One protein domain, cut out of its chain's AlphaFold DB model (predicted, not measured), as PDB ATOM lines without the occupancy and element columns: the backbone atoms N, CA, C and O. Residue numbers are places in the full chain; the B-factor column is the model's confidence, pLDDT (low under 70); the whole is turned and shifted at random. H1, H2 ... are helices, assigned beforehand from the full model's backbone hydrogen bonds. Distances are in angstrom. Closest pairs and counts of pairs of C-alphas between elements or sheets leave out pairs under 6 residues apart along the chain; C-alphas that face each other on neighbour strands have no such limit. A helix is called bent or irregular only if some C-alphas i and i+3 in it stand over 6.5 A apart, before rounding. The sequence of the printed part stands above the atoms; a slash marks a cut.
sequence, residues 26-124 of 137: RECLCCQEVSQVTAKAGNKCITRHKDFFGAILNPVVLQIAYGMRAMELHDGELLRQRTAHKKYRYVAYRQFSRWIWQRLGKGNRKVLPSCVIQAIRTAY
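What this domain is: This is residues 26 to 124 of the 137 residues of the protein "P2X purinoceptor 7-like" of Ixodes scapularis (UniProt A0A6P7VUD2). One long helix, H5, runs through the middle of an all-helix domain, with H2 and H6 packed on parts of it and H3 crossing it near its first half. H1 sits at the last residues of H5 and H4 on the far part of H3, at the two ends of the longest axis, while residues 102 to 108 stick out as a free loop. The printed part has 99 residues with six named helices, H1 to H6 in chain order, and no named strand. It is compact, with a radius of gyration of the C-alphas of 13.8 A, and only just elongated, spanning 42 by 27 by 23 A.

Where its parts are: Find C-alpha 35 at (-26.979, -47.192, -14.552), where H1 begins; it runs to residue 41. Next comes H2, residues 50 to 57, which is irregular, with C-alphas 50 and 53 7.0 A apart. H3, residues 59 to 72, is 19.8 A long, and H4 holds residues 76 to 80. Find C-alpha 84 at (-53.964, -35.972, -2.073); from there H5 runs 25.5 A to residue 101. H6, residues 114 to 123, covers 14.2 A and ends at C-alpha 123, (-47.180, -32.396, -10.422).

How they stand to each other: Begin at the hub, H5, which touches four helices. Its residues 100 to 101 touch H1, the closest C-alphas being those of Gln 36 and Ile 100, 6.0 A apart; at 73 degrees the two are only just about perpendicular. Residues 92 to 96 touch H2, with the C-alphas of Ile 56 and Ala 92 closest at 5.0 A, at a steep tilt of 43 degrees, opposite ways. Residues 87 to 92 touch H3, about perpendicular at 80 degrees; look at the C-alphas of Leu 62 and Tyr 88, the closest at 5.8 A. H5 and H6 form a helical hairpin, at a shallow tilt of 33 degrees, only just short of steep; the C-alphas of Arg 89 and Ile 120 are closest at 6.3 A. Farther out, H4 touches residues 67 to 70 of H3, the C-alphas of Ala 70 and Leu 78 being closest at 5.9 A. H1 and H4 are apart. In H3, H5 and H6 every O i to N i+4 pair is within hydrogen-bond range, against 2 of 3 in H1, 3 of 4 in H2 and 0 of 1 in H4, where 2 of 2 O i to N i+3 pairs are.

The domain as a whole: Look for the two C-alphas farthest apart at Asn 43 and Gly 76, 42.4 A from each other. The printed part has no cut. The link from H5 to H6, 12 residues, is long. Confidence is low, with pLDDT under 70, at residues 78 to 83; the mean of the printed part is 91.8.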
ATOM      1  N   ARG A  26     -25.925 -34.933  -2.258       89.50
ATOM      2  CA  ARG A  26     -26.384 -36.308  -2.456       89.50
ATOM      3  C   ARG A  26     -27.660 -36.389  -3.297       89.50
ATOM      4  O   ARG A  26     -27.826 -37.347  -4.044       89.50
ATOM      5  N   GLU A  27     -28.563 -35.422  -3.157       91.31
ATOM      6  CA  GLU A  27     -29.819 -35.356  -3.908       91.31
ATOM      7  C   GLU A  27     -29.656 -34.689  -5.285       91.31
ATOM      8  O   GLU A  27     -30.525 -34.853  -6.142       91.31
ATOM      9  N   CYS A  28     -28.533 -34.015  -5.550       93.81
ATOM     10  CA  CYS A  28     -28.172 -33.446  -6.856       93.81
ATOM     11  C   CYS A  28     -27.732 -34.512  -7.887       93.81
ATOM     12  O   CYS A  28     -26.781 -34.303  -8.636       93.81
ATOM     13  N   LEU A  29     -28.428 -35.650  -7.942       95.12
ATOM     14  CA  LEU A  29     -28.119 -36.797  -8.800       95.12
ATOM     15  C   LEU A  29     -28.805 -36.672 -10.170       95.12
ATOM     16  O   LEU A  29     -30.030 -36.539 -10.244       95.12
ATOM     17  N   CYS A  30     -28.061 -36.758 -11.273       97.19
ATOM     18  CA  CYS A  30     -28.645 -36.825 -12.611       97.19
ATOM     19  C   CYS A  30     -29.161 -38.236 -12.925       97.19
ATOM     20  O   CYS A  30     -28.556 -39.241 -12.559       97.19
ATOM     21  N   CYS A  31     -30.256 -38.346 -13.684       97.88
ATOM     22  CA  CYS A  31     -30.774 -39.656 -14.101       97.88
ATOM     23  C   CYS A  31     -29.799 -40.419 -15.005       97.88
ATOM     24  O   CYS A  31     -29.875 -41.637 -15.088       97.88
ATOM     25  N   GLN A  32     -28.895 -39.698 -15.666       97.00
ATOM     26  CA  GLN A  32     -27.867 -40.263 -16.532       97.00
ATOM     27  C   GLN A  32     -26.642 -40.785 -15.757       97.00
ATOM     28  O   GLN A  32     -25.811 -41.479 -16.326       97.00
ATOM     29  N   GLU A  33     -26.538 -40.496 -14.457       96.38
ATOM     30  CA  GLU A  33     -25.491 -41.035 -13.573       96.38
ATOM     31  C   GLU A  33     -25.911 -42.360 -12.914       96.38
ATOM     32  O   GLU A  33     -25.127 -42.993 -12.211       96.38
ATOM     33  N   VAL A  34     -27.156 -42.800 -13.130       96.75
ATOM     34  CA  VAL A  34     -27.712 -44.015 -12.526       96.75
ATOM     35  C   VAL A  34     -27.866 -45.090 -13.593       96.75
ATOM     36  O   VAL A  34     -28.761 -45.005 -14.432       96.75
ATOM     37  N   SER A  35     -27.039 -46.137 -13.527       96.75
ATOM     38  CA  SER A  35     -26.979 -47.192 -14.552       96.75
ATOM     39  C   SER A  35     -28.319 -47.891 -14.803       96.75
ATOM     40  O   SER A  35     -28.680 -48.154 -15.945       96.75
ATOM     41  N   GLN A  36     -29.112 -48.145 -13.759       97.56
ATOM     42  CA  GLN A  36     -30.438 -48.753 -13.923       97.56
ATOM     43  C   GLN A  36     -31.430 -47.810 -14.618       97.56
ATOM     44  O   GLN A  36     -32.344 -48.260 -15.307       97.56
ATOM     45  N   VAL A  37     -31.261 -46.497 -14.443       97.88
ATOM     46  CA  VAL A  37     -32.111 -45.494 -15.091       97.88
ATOM     47  C   VAL A  37     -31.688 -45.303 -16.545       97.88
ATOM     48  O   VAL A  37     -32.558 -45.260 -17.413       97.88
ATOM     49  N   THR A  38     -30.387 -45.259 -16.843       97.25
ATOM     50  CA  THR A  38     -29.883 -45.171 -18.225       97.25
ATOM     51  C   THR A  38     -30.176 -46.425 -19.032       97.25
ATOM     52  O   THR A  38     -30.575 -46.308 -20.185       97.25
ATOM     53  N   ALA A  39     -30.113 -47.613 -18.425       97.19
ATOM     54  CA  ALA A  39     -30.547 -48.856 -19.066       97.19
ATOM     55  C   ALA A  39     -32.015 -48.801 -19.530       97.19
ATOM     56  O   ALA A  39     -32.395 -49.478 -20.481       97.19
ATOM     57  N   LYS A  40     -32.844 -47.980 -18.870       95.50
ATOM     58  CA  LYS A  40     -34.268 -47.836 -19.183       95.50
ATOM     59  C   LYS A  40     -34.587 -46.659 -20.103       95.50
ATOM     60  O   LYS A  40     -35.458 -46.776 -20.955       95.50
ATOM     61  N   ALA A  41     -33.915 -45.523 -19.923       95.12
ATOM     62  CA  ALA A  41     -34.175 -44.290 -20.671       95.12
ATOM     63  C   ALA A  41     -33.245 -44.071 -21.876       95.12
ATOM     64  O   ALA A  41     -33.479 -43.157 -22.671       95.12
ATOM     65  N   GLY A  42     -32.171 -44.855 -21.994       95.12
ATOM     66  CA  GLY A  42     -31.067 -44.564 -22.899       95.12
ATOM     67  C   GLY A  42     -30.420 -43.214 -22.575       95.12
ATOM     68  O   GLY A  42     -30.296 -42.822 -21.414       95.12
ATOM     69  N   ASN A  43     -30.063 -42.469 -23.621       93.44
ATOM     70  CA  ASN A  43     -29.439 -41.146 -23.525       93.44
ATOM     71  C   ASN A  43     -30.430 -39.992 -23.266       93.44
ATOM     72  O   ASN A  43     -30.024 -38.831 -23.200       93.44
ATOM     73  N   LYS A  44     -31.732 -40.274 -23.131       95.81
ATOM     74  CA  LYS A  44     -32.765 -39.258 -22.880       95.81
ATOM     75  C   LYS A  44     -33.066 -39.140 -21.389       95.81
ATOM     76  O   LYS A  44     -32.852 -40.060 -20.604       95.81
ATOM     77  N   CYS A  45     -33.599 -37.995 -20.966       98.12
ATOM     78  CA  CYS A  45     -34.081 -37.861 -19.594       98.12
ATOM     79  C   CYS A  45     -35.210 -38.868 -19.318       98.12
ATOM     80  O   CYS A  45     -36.153 -38.964 -20.102       98.12
ATOM     81  N   ILE A  46     -35.144 -39.576 -18.186       98.50
ATOM     82  CA  ILE A  46     -36.149 -40.583 -17.798       98.50
ATOM     83  C   ILE A  46     -37.561 -39.993 -17.679       98.50
ATOM     84  O   ILE A  46     -38.537 -40.694 -17.920       98.50
ATOM     85  N   THR A  47     -37.684 -38.697 -17.381       98.44
ATOM     86  CA  THR A  47     -38.981 -38.005 -17.309       98.44
ATOM     87  C   THR A  47     -39.663 -37.863 -18.672       98.44
ATOM     88  O   THR A  47     -40.867 -37.642 -18.725       98.44
ATOM     89  N   ARG A  48     -38.916 -38.022 -19.775       97.88
ATOM     90  CA  ARG A  48     -39.441 -38.057 -21.150       97.88
ATOM     91  C   ARG A  48     -39.736 -39.472 -21.648       97.88
ATOM     92  O   ARG A  48     -40.155 -39.637 -22.791       97.88
ATOM     93  N   HIS A  49     -39.481 -40.501 -20.842       97.88
ATOM     94  CA  HIS A  49     -39.832 -41.867 -21.209       97.88
ATOM     95  C   HIS A  49     -41.357 -41.983 -21.353       97.88
ATOM     96  O   HIS A  49     -42.088 -41.490 -20.496       97.88
ATOM     97  N   LYS A  50     -41.841 -42.661 -22.403       96.94
ATOM     98  CA  LYS A  50     -43.281 -42.758 -22.729       96.94
ATOM     99  C   LYS A  50     -44.147 -43.228 -21.552       96.94
ATOM    100  O   LYS A  50     -45.220 -42.691 -21.311       96.94
ATOM    101  N   ASP A  51     -43.626 -44.166 -20.766       96.88
ATOM    102  CA  ASP A  51     -44.349 -44.743 -19.631       96.88
ATOM    103  C   ASP A  51     -44.209 -43.919 -18.340       96.88
ATOM    104  O   ASP A  51     -44.864 -44.231 -17.349       96.88
ATOM    105  N   PHE A  52     -43.370 -42.871 -18.314       98.25
ATOM    106  CA  PHE A  52     -43.107 -42.100 -17.094       98.25
ATOM    107  C   PHE A  52     -44.387 -41.466 -16.550       98.25
ATOM    108  O   PHE A  52     -44.680 -41.591 -15.364       98.25
ATOM    109  N   PHE A  53     -45.184 -40.831 -17.415       97.88
ATOM    110  CA  PHE A  53     -46.448 -40.238 -16.990       97.88
ATOM    111  C   PHE A  53     -47.397 -41.301 -16.430       97.88
ATOM    112  O   PHE A  53     -47.819 -41.200 -15.280       97.88
ATOM    113  N   GLY A  54     -47.676 -42.350 -17.210       96.19
ATOM    114  CA  GLY A  54     -48.617 -43.402 -16.826       96.19
ATOM    115  C   GLY A  54     -48.221 -44.128 -15.539       96.19
ATOM    116  O   GLY A  54     -49.074 -44.383 -14.697       96.19
ATOM    117  N   ALA A  55     -46.930 -44.416 -15.359       94.75
ATOM    118  CA  ALA A  55     -46.446 -45.177 -14.215       94.75
ATOM    119  C   ALA A  55     -46.191 -44.328 -12.961       94.75
ATOM    120  O   ALA A  55     -46.262 -44.873 -11.863       94.75
ATOM    121  N   ILE A  56     -45.838 -43.042 -13.102       98.25
ATOM    122  CA  ILE A  56     -45.290 -42.228 -11.999       98.25
ATOM    123  C   ILE A  56     -46.140 -40.995 -11.673       98.25
ATOM    124  O   ILE A  56     -46.196 -40.600 -10.510       98.25
ATOM    125  N   LEU A  57     -46.778 -40.365 -12.666       98.00
ATOM    126  CA  LEU A  57     -47.488 -39.084 -12.504       98.00
ATOM    127  C   LEU A  57     -48.998 -39.162 -12.761       98.00
ATOM    128  O   LEU A  57     -49.681 -38.149 -12.652       98.00
ATOM    129  N   ASN A  58     -49.543 -40.317 -13.134       97.50
ATOM    130  CA  ASN A  58     -50.975 -40.436 -13.373       97.50
ATOM    131  C   ASN A  58     -51.722 -40.514 -12.023       97.50
ATOM    132  O   ASN A  58     -51.564 -41.502 -11.300       97.50
ATOM    133  N   PRO A  59     -52.567 -39.524 -11.672       94.38
ATOM    134  CA  PRO A  59     -53.224 -39.478 -10.365       94.38
ATOM    135  C   PRO A  59     -54.166 -40.665 -10.120       94.38
ATOM    136  O   PRO A  59     -54.258 -41.133  -8.986       94.38
ATOM    137  N   VAL A  60     -54.805 -41.199 -11.167       94.31
ATOM    138  CA  VAL A  60     -55.669 -42.388 -11.068       94.31
ATOM    139  C   VAL A  60     -54.831 -43.610 -10.691       94.31
ATOM    140  O   VAL A  60     -55.164 -44.330  -9.750       94.31
ATOM    141  N   VAL A  61     -53.690 -43.802 -11.360       95.19
ATOM    142  CA  VAL A  61     -52.754 -44.898 -11.059       95.19
ATOM    143  C   VAL A  61     -52.189 -44.764  -9.646       95.19
ATOM    144  O   VAL A  61     -52.139 -45.749  -8.910       95.19
ATOM    145  N   LEU A  62     -51.817 -43.551  -9.226       94.69
ATOM    146  CA  LEU A  62     -51.307 -43.302  -7.875       94.69
ATOM    147  C   LEU A  62     -52.363 -43.553  -6.798       94.69
ATOM    148  O   LEU A  62     -52.032 -44.093  -5.742       94.69
ATOM    149  N   GLN A  63     -53.624 -43.196  -7.050       91.50
ATOM    150  CA  GLN A  63     -54.730 -43.463  -6.133       91.50
ATOM    151  C   GLN A  63     -54.977 -44.964  -5.965       91.50
ATOM    152  O   GLN A  63     -55.078 -45.437  -4.832       91.50
ATOM    153  N   ILE A  64     -55.003 -45.719  -7.067       92.00
ATOM    154  CA  ILE A  64     -55.146 -47.181  -7.034       92.00
ATOM    155  C   ILE A  64     -53.966 -47.809  -6.283       92.00
ATOM    156  O   ILE A  64     -54.165 -48.570  -5.337       92.00
ATOM    157  N   ALA A  65     -52.730 -47.436  -6.631       92.81
ATOM    158  CA  ALA A  65     -51.526 -47.965  -5.993       92.81
ATOM    159  C   ALA A  65     -51.449 -47.633  -4.492       92.81
ATOM    160  O   ALA A  65     -50.939 -48.432  -3.701       92.81
ATOM    161  N   TYR A  66     -51.970 -46.474  -4.083       90.44
ATOM    162  CA  TYR A  66     -52.108 -46.119  -2.675       90.44
ATOM    163  C   TYR A  66     -53.114 -47.028  -1.956       90.44
ATOM    164  O   TYR A  66     -52.803 -47.548  -0.885       90.44
ATOM    165  N   GLY A  67     -54.291 -47.252  -2.552       88.81
ATOM    166  CA  GLY A  67     -55.322 -48.138  -2.006       88.81
ATOM    167  C   GLY A  67     -54.824 -49.572  -1.837       88.81
ATOM    168  O   GLY A  67     -54.918 -50.128  -0.744       88.81
ATOM    169  N   MET A  68     -54.181 -50.128  -2.870       90.00
ATOM    170  CA  MET A  68     -53.548 -51.452  -2.801       90.00
ATOM    171  C   MET A  68     -52.534 -51.534  -1.656       90.00
ATOM    172  O   MET A  68     -52.490 -52.518  -0.924       90.00
ATOM    173  N   ARG A  69     -51.735 -50.477  -1.452       85.88
ATOM    174  CA  ARG A  69     -50.749 -50.446  -0.370       85.88
ATOM    175  C   ARG A  69     -51.386 -50.410   1.019       85.88
ATOM    176  O   ARG A  69     -50.842 -51.024   1.930       85.88
ATOM    177  N   ALA A  70     -52.484 -49.680   1.188       86.75
ATOM    178  CA  ALA A  70     -53.217 -49.643   2.449       86.75
ATOM    179  C   ALA A  70     -53.806 -51.024   2.786       86.75
ATOM    180  O   ALA A  70     -53.693 -51.473   3.923       86.75
ATOM    181  N   MET A  71     -54.332 -51.734   1.780       86.38
ATOM    182  CA  MET A  71     -54.830 -53.108   1.926       86.38
ATOM    183  C   MET A  71     -53.715 -54.090   2.306       86.38
ATOM    184  O   MET A  71     -53.872 -54.827   3.272       86.38
ATOM    185  N   GLU A  72     -52.565 -54.053   1.617       85.69
ATOM    186  CA  GLU A  72     -51.381 -54.875   1.947       85.69
ATOM    187  C   GLU A  72     -50.894 -54.683   3.395       85.69
ATOM    188  O   GLU A  72     -50.249 -55.565   3.954       85.69
ATOM    189  N   LEU A  73     -51.110 -53.493   3.962       84.38
ATOM    190  CA  LEU A  73     -50.663 -53.126   5.305       84.38
ATOM    191  C   LEU A  73     -51.744 -53.294   6.376       84.38
ATOM    192  O   LEU A  73     -51.442 -53.074   7.543       84.38
ATOM    193  N   HIS A  74     -52.973 -53.658   5.993       83.62
ATOM    194  CA  HIS A  74     -54.142 -53.657   6.879       83.62
ATOM    195  C   HIS A  74     -54.334 -52.321   7.624       83.62
ATOM    196  O   HIS A  74     -54.747 -52.288   8.780       83.62
ATOM    197  N   ASP A  75     -54.036 -51.205   6.953       77.88
ATOM    198  CA  ASP A  75     -54.040 -49.865   7.544       77.88
ATOM    199  C   ASP A  75     -55.204 -49.037   6.974       77.88
ATOM    200  O   ASP A  75     -55.132 -48.438   5.895       77.88
ATOM    201  N   GLY A  76     -56.313 -49.033   7.719       71.06
ATOM    202  CA  GLY A  76     -57.519 -48.278   7.380       71.06
ATOM    203  C   GLY A  76     -57.368 -46.761   7.533       71.06
ATOM    204  O   GLY A  76     -58.151 -46.002   6.957       71.06
ATOM    205  N   GLU A  77     -56.355 -46.285   8.257       70.44
ATOM    206  CA  GLU A  77     -56.125 -44.859   8.474       70.44
ATOM    207  C   GLU A  77     -55.465 -44.210   7.251       70.44
ATOM    208  O   GLU A  77     -55.861 -43.113   6.831       70.44
ATOM    209  N   LEU A  78     -54.579 -44.946   6.566       68.75
ATOM    210  CA  LEU A  78     -54.065 -44.552   5.253       68.75
ATOM    211  C   LEU A  78     -55.216 -44.245   4.281       68.75
ATOM    212  O   LEU A  78     -55.154 -43.216   3.592       68.75
ATOM    213  N   LEU A  79     -56.280 -45.060   4.251       66.44
ATOM    214  CA  LEU A  79     -57.447 -44.853   3.377       66.44
ATOM    215  C   LEU A  79     -58.163 -43.522   3.656       66.44
ATOM    216  O   LEU A  79     -58.607 -42.864   2.716       66.44
ATOM    217  N   ARG A  80     -58.205 -43.068   4.916       65.56
ATOM    218  CA  ARG A  80     -58.938 -41.859   5.344       65.56
ATOM    219  C   ARG A  80     -58.163 -40.547   5.191       65.56
ATOM    220  O   ARG A  80     -58.755 -39.472   5.284       65.56
ATOM    221  N   GLN A  81     -56.851 -40.594   4.954       64.25
ATOM    222  CA  GLN A  81     -56.030 -39.380   4.890       64.25
ATOM    223  C   GLN A  81     -56.428 -38.456   3.710       64.25
ATOM    224  O   GLN A  81     -56.592 -38.892   2.573       64.25
ATOM    225  N   ARG A  82     -56.584 -37.151   3.959       60.62
ATOM    226  CA  ARG A  82     -57.228 -36.231   2.994       60.62
ATOM    227  C   ARG A  82     -56.275 -35.512   2.033       60.62
ATOM    228  O   ARG A  82     -56.693 -35.095   0.960       60.62
ATOM    229  N   THR A  83     -54.988 -35.376   2.368       69.69
ATOM    230  CA  THR A  83     -54.041 -34.616   1.529       69.69
ATOM    231  C   THR A  83     -53.583 -35.427   0.312       69.69
ATOM    232  O   THR A  83     -52.615 -36.190   0.406       69.69
ATOM    233  N   ALA A  84     -54.245 -35.242  -0.833       81.44
ATOM    234  CA  ALA A  84     -53.964 -35.972  -2.073       81.44
ATOM    235  C   ALA A  84     -52.493 -35.852  -2.516       81.44
ATOM    236  O   ALA A  84     -51.832 -36.859  -2.757       81.44
ATOM    237  N   HIS A  85     -51.915 -34.644  -2.506       92.44
ATOM    238  CA  HIS A  85     -50.557 -34.427  -3.026       92.44
ATOM    239  C   HIS A  85     -49.463 -35.133  -2.214       92.44
ATOM    240  O   HIS A  85     -48.559 -35.736  -2.789       92.44
ATOM    241  N   LYS A  86     -49.533 -35.109  -0.874       89.94
ATOM    242  CA  LYS A  86     -48.543 -35.798  -0.022       89.94
ATOM    243  C   LYS A  86     -48.549 -37.304  -0.281       89.94
ATOM    244  O   LYS A  86     -47.479 -37.904  -0.382       89.94
ATOM    245  N   LYS A  87     -49.743 -37.890  -0.427       89.19
ATOM    246  CA  LYS A  87     -49.918 -39.306  -0.774       89.19
ATOM    247  C   LYS A  87     -49.342 -39.614  -2.149       89.19
ATOM    248  O   LYS A  87     -48.546 -40.538  -2.277       89.19
ATOM    249  N   TYR A  88     -49.692 -38.814  -3.149       94.19
ATOM    250  CA  TYR A  88     -49.236 -39.004  -4.521       94.19
ATOM    251  C   TYR A  88     -47.722 -38.895  -4.648       94.19
ATOM    252  O   TYR A  88     -47.116 -39.786  -5.228       94.19
ATOM    253  N   ARG A  89     -47.077 -37.916  -3.996       95.56
ATOM    254  CA  ARG A  89     -45.606 -37.864  -3.932       95.56
ATOM    255  C   ARG A  89     -45.015 -39.139  -3.336       95.56
ATOM    256  O   ARG A  89     -44.108 -39.719  -3.922       95.56
ATOM    257  N   TYR A  90     -45.528 -39.584  -2.187       91.75
ATOM    258  CA  TYR A  90     -45.039 -40.795  -1.522       91.75
ATOM    259  C   TYR A  90     -45.136 -42.031  -2.430       91.75
ATOM    260  O   TYR A  90     -44.164 -42.780  -2.566       91.75
ATOM    261  N   VAL A  91     -46.280 -42.224  -3.086       93.94
ATOM    262  CA  VAL A  91     -46.492 -43.350  -4.003       93.94
ATOM    263  C   VAL A  91     -45.642 -43.212  -5.256       93.94
ATOM    264  O   VAL A  91     -45.005 -44.191  -5.629       93.94
ATOM    265  N   ALA A  92     -45.548 -42.022  -5.848       97.19
ATOM    266  CA  ALA A  92     -44.751 -41.767  -7.043       97.19
ATOM    267  C   ALA A  92     -43.265 -42.069  -6.802       97.19
ATOM    268  O   ALA A  92     -42.648 -42.799  -7.579       97.19
ATOM    269  N   TYR A  93     -42.693 -41.614  -5.677       96.25
ATOM    270  CA  TYR A  93     -41.310 -41.945  -5.308       96.25
ATOM    271  C   TYR A  93     -41.098 -43.458  -5.182       96.25
ATOM    272  O   TYR A  93     -40.088 -44.009  -5.634       96.25
ATOM    273  N   ARG A  94     -42.066 -44.154  -4.578       93.62
ATOM    274  CA  ARG A  94     -42.004 -45.602  -4.381       93.62
ATOM    275  C   ARG A  94     -42.198 -46.379  -5.684       93.62
ATOM    276  O   ARG A  94     -41.485 -47.356  -5.900       93.62
ATOM    277  N   GLN A  95     -43.128 -45.968  -6.540       95.81
ATOM    278  CA  GLN A  95     -43.359 -46.582  -7.846       95.81
ATOM    279  C   GLN A  95     -42.160 -46.389  -8.758       95.81
ATOM    280  O   GLN A  95     -41.711 -47.368  -9.339       95.81
ATOM    281  N   PHE A  96     -41.567 -45.194  -8.795       97.88
ATOM    282  CA  PHE A  96     -40.322 -44.975  -9.525       97.88
ATOM    283  C   PHE A  96     -39.221 -45.908  -9.018       97.88
ATOM    284  O   PHE A  96     -38.568 -46.588  -9.805       97.88
ATOM    285  N   SER A  97     -39.072 -46.022  -7.694       96.75
ATOM    286  CA  SER A  97     -38.083 -46.935  -7.114       96.75
ATOM    287  C   SER A  97     -38.315 -48.390  -7.538       96.75
ATOM    288  O   SER A  97     -37.372 -49.083  -7.911       96.75
ATOM    289  N   ARG A  98     -39.574 -48.847  -7.531       95.06
ATOM    290  CA  ARG A  98     -39.949 -50.190  -8.003       95.06
ATOM    291  C   ARG A  98     -39.700 -50.365  -9.501       95.06
ATOM    292  O   ARG A  98     -39.235 -51.413  -9.919       95.06
ATOM    293  N   TRP A  99     -39.979 -49.346 -10.301       96.69
ATOM    294  CA  TRP A  99     -39.837 -49.398 -11.752       96.69
ATOM    295  C   TRP A  99     -38.377 -49.519 -12.206       96.69
ATOM    296  O   TRP A  99     -38.101 -50.165 -13.214       96.69
ATOM    297  N   ILE A 100     -37.452 -48.926 -11.446       97.62
ATOM    298  CA  ILE A 100     -36.017 -48.934 -11.753       97.62
ATOM    299  C   ILE A 100     -35.282 -50.098 -11.078       97.62
ATOM    300  O   ILE A 100     -34.482 -50.769 -11.723       97.62
ATOM    301  N   TRP A 101     -35.534 -50.349  -9.791       96.25
ATOM    302  CA  TRP A 101     -34.759 -51.311  -8.991       96.25
ATOM    303  C   TRP A 101     -35.562 -52.521  -8.509       96.25
ATOM    304  O   TRP A 101     -35.046 -53.318  -7.728       96.25
ATOM    305  N   GLN A 102     -36.816 -52.674  -8.934       93.62
ATOM    306  CA  GLN A 102     -37.697 -53.748  -8.475       93.62
ATOM    307  C   GLN A 102     -37.848 -53.741  -6.941       93.62
ATOM    308  O   GLN A 102     -38.196 -52.721  -6.333       93.62
ATOM    309  N   ARG A 103     -37.640 -54.884  -6.281       89.94
ATOM    310  CA  ARG A 103     -37.783 -55.025  -4.831       89.94
ATOM    311  C   ARG A 103     -36.446 -54.752  -4.138       89.94
ATOM    312  O   ARG A 103     -35.552 -55.583  -4.167       89.94
ATOM    313  N   LEU A 104     -36.346 -53.613  -3.448       88.62
ATOM    314  CA  LEU A 104     -35.132 -53.207  -2.722       88.62
ATOM    315  C   LEU A 104     -34.951 -53.875  -1.341       88.62
ATOM    316  O   LEU A 104     -33.823 -53.994  -0.870       88.62
ATOM    317  N   GLY A 105     -36.037 -54.304  -0.684       85.88
ATOM    318  CA  GLY A 105     -36.006 -54.813   0.700       85.88
ATOM    319  C   GLY A 105     -36.104 -53.714   1.775       85.88
ATOM    320  O   GLY A 105     -36.172 -52.524   1.465       85.88
ATOM    321  N   LYS A 106     -36.179 -54.109   3.058       84.81
ATOM    322  CA  LYS A 106     -36.262 -53.174   4.201       84.81
ATOM    323  C   LYS A 106     -34.922 -52.445   4.373       84.81
ATOM    324  O   LYS A 106     -33.870 -53.040   4.192       84.81
ATOM    325  N   GLY A 107     -34.956 -51.149   4.689       83.06
ATOM    326  CA  GLY A 107     -33.755 -50.330   4.928       83.06
ATOM    327  C   GLY A 107     -33.004 -49.869   3.669       83.06
ATOM    328  O   GLY A 107     -32.384 -48.808   3.681       83.06
ATOM    329  N   ASN A 108     -33.135 -50.584   2.552       86.75
ATOM    330  CA  ASN A 108     -32.457 -50.252   1.303       86.75
ATOM    331  C   ASN A 108     -33.192 -49.134   0.544       86.75
ATOM    332  O   ASN A 108     -34.129 -49.368  -0.221       86.75
ATOM    333  N   ARG A 109     -32.782 -47.887   0.794       89.75
ATOM    334  CA  ARG A 109     -33.307 -46.692   0.122       89.75
ATOM    335  C   ARG A 109     -32.341 -46.227  -0.967       89.75
ATOM    336  O   ARG A 109     -31.134 -46.154  -0.737       89.75
ATOM    337  N   LYS A 110     -32.877 -45.868  -2.136       93.69
ATOM    338  CA  LYS A 110     -32.131 -45.251  -3.242       93.69
ATOM    339  C   LYS A 110     -32.502 -43.778  -3.357       93.69
ATOM    340  O   LYS A 110     -33.660 -43.414  -3.159       93.69
ATOM    341  N   VAL A 111     -31.514 -42.944  -3.656       94.81
ATOM    342  CA  VAL A 111     -31.748 -41.532  -3.962       94.81
ATOM    343  C   VAL A 111     -32.315 -41.452  -5.375       94.81
ATOM    344  O   VAL A 111     -31.787 -42.080  -6.292       94.81
ATOM    345  N   LEU A 112     -33.417 -40.724  -5.540       97.12
ATOM    346  CA  LEU A 112     -34.017 -40.518  -6.853       97.12
ATOM    347  C   LEU A 112     -33.278 -39.402  -7.596       97.12
ATOM    348  O   LEU A 112     -32.836 -38.448  -6.955       97.12
ATOM    349  N   PRO A 113     -33.189 -39.472  -8.934       97.56
ATOM    350  CA  PRO A 113     -32.641 -38.377  -9.715       97.56
ATOM    351  C   PRO A 113     -33.389 -37.061  -9.492       97.56
ATOM    352  O   PRO A 113     -34.620 -37.045  -9.411       97.56
ATOM    353  N   SER A 114     -32.658 -35.949  -9.491       97.31
ATOM    354  CA  SER A 114     -33.203 -34.602  -9.305       97.31
ATOM    355  C   SER A 114     -34.314 -34.281 -10.316       97.31
ATOM    356  O   SER A 114     -35.381 -33.818  -9.923       97.31
ATOM    357  N   CYS A 115     -34.144 -34.638 -11.595       98.00
ATOM    358  CA  CYS A 115     -35.185 -34.440 -12.613       98.00
ATOM    359  C   CYS A 115     -36.500 -35.177 -12.294       98.00
ATOM    360  O   CYS A 115     -37.583 -34.662 -12.565       98.00
ATOM    361  N   VAL A 116     -36.424 -36.360 -11.679       98.44
ATOM    362  CA  VAL A 116     -37.595 -37.151 -11.272       98.44
ATOM    363  C   VAL A 116     -38.264 -36.516 -10.062       98.44
ATOM    364  O   VAL A 116     -39.485 -36.365 -10.045       98.44
ATOM    365  N   ILE A 117     -37.472 -36.114  -9.062       97.56
ATOM    366  CA  ILE A 117     -37.987 -35.420  -7.879       97.56
ATOM    367  C   ILE A 117     -38.681 -34.121  -8.297       97.56
ATOM    368  O   ILE A 117     -39.802 -33.873  -7.857       97.56
ATOM    369  N   GLN A 118     -38.059 -33.334  -9.175       97.19
ATOM    370  CA  GLN A 118     -38.634 -32.101  -9.703       97.19
ATOM    371  C   GLN A 118     -39.961 -32.364 -10.411       97.19
ATOM    372  O   GLN A 118     -40.953 -31.727 -10.073       97.19
ATOM    373  N   ALA A 119     -40.018 -33.333 -11.332       98.38
ATOM    374  CA  ALA A 119     -41.251 -33.656 -12.052       98.38
ATOM    375  C   ALA A 119     -42.402 -34.036 -11.100       98.38
ATOM    376  O   ALA A 119     -43.519 -33.540 -11.241       98.38
ATOM    377  N   ILE A 120     -42.119 -34.859 -10.084       98.44
ATOM    378  CA  ILE A 120     -43.109 -35.274  -9.079       98.44
ATOM    379  C   ILE A 120     -43.558 -34.089  -8.210       98.44
ATOM    380  O   ILE A 120     -44.745 -33.958  -7.917       98.44
ATOM    381  N   ARG A 121     -42.630 -33.222  -7.785       97.06
ATOM    382  CA  ARG A 121     -42.945 -32.046  -6.957       97.06
ATOM    383  C   ARG A 121     -43.703 -30.971  -7.733       97.06
ATOM    384  O   ARG A 121     -44.564 -30.330  -7.144       97.06
ATOM    385  N   THR A 122     -43.445 -30.822  -9.032       97.38
ATOM    386  CA  THR A 122     -44.243 -29.964  -9.918       97.38
ATOM    387  C   THR A 122     -45.669 -30.492 -10.055       97.38
ATOM    388  O   THR A 122     -46.611 -29.719  -9.921       97.38
ATOM    389  N   ALA A 123     -45.848 -31.799 -10.280       97.44
ATOM    390  CA  ALA A 123     -47.180 -32.396 -10.422       97.44
ATOM    391  C   ALA A 123     -47.989 -32.363  -9.113       97.44
ATOM    392  O   ALA A 123     -49.208 -32.210  -9.134       97.44
ATOM    393  N   TYR A 124     -47.312 -32.501  -7.971       96.19
ATOM    394  CA  TYR A 124     -47.936 -32.591  -6.652       96.19
ATOM    395  C   TYR A 124     -47.229 -31.666  -5.654       96.19
ATOM    396  O   TYR A 124     -46.412 -32.141  -4.854       96.19
TER     397      TYR A 124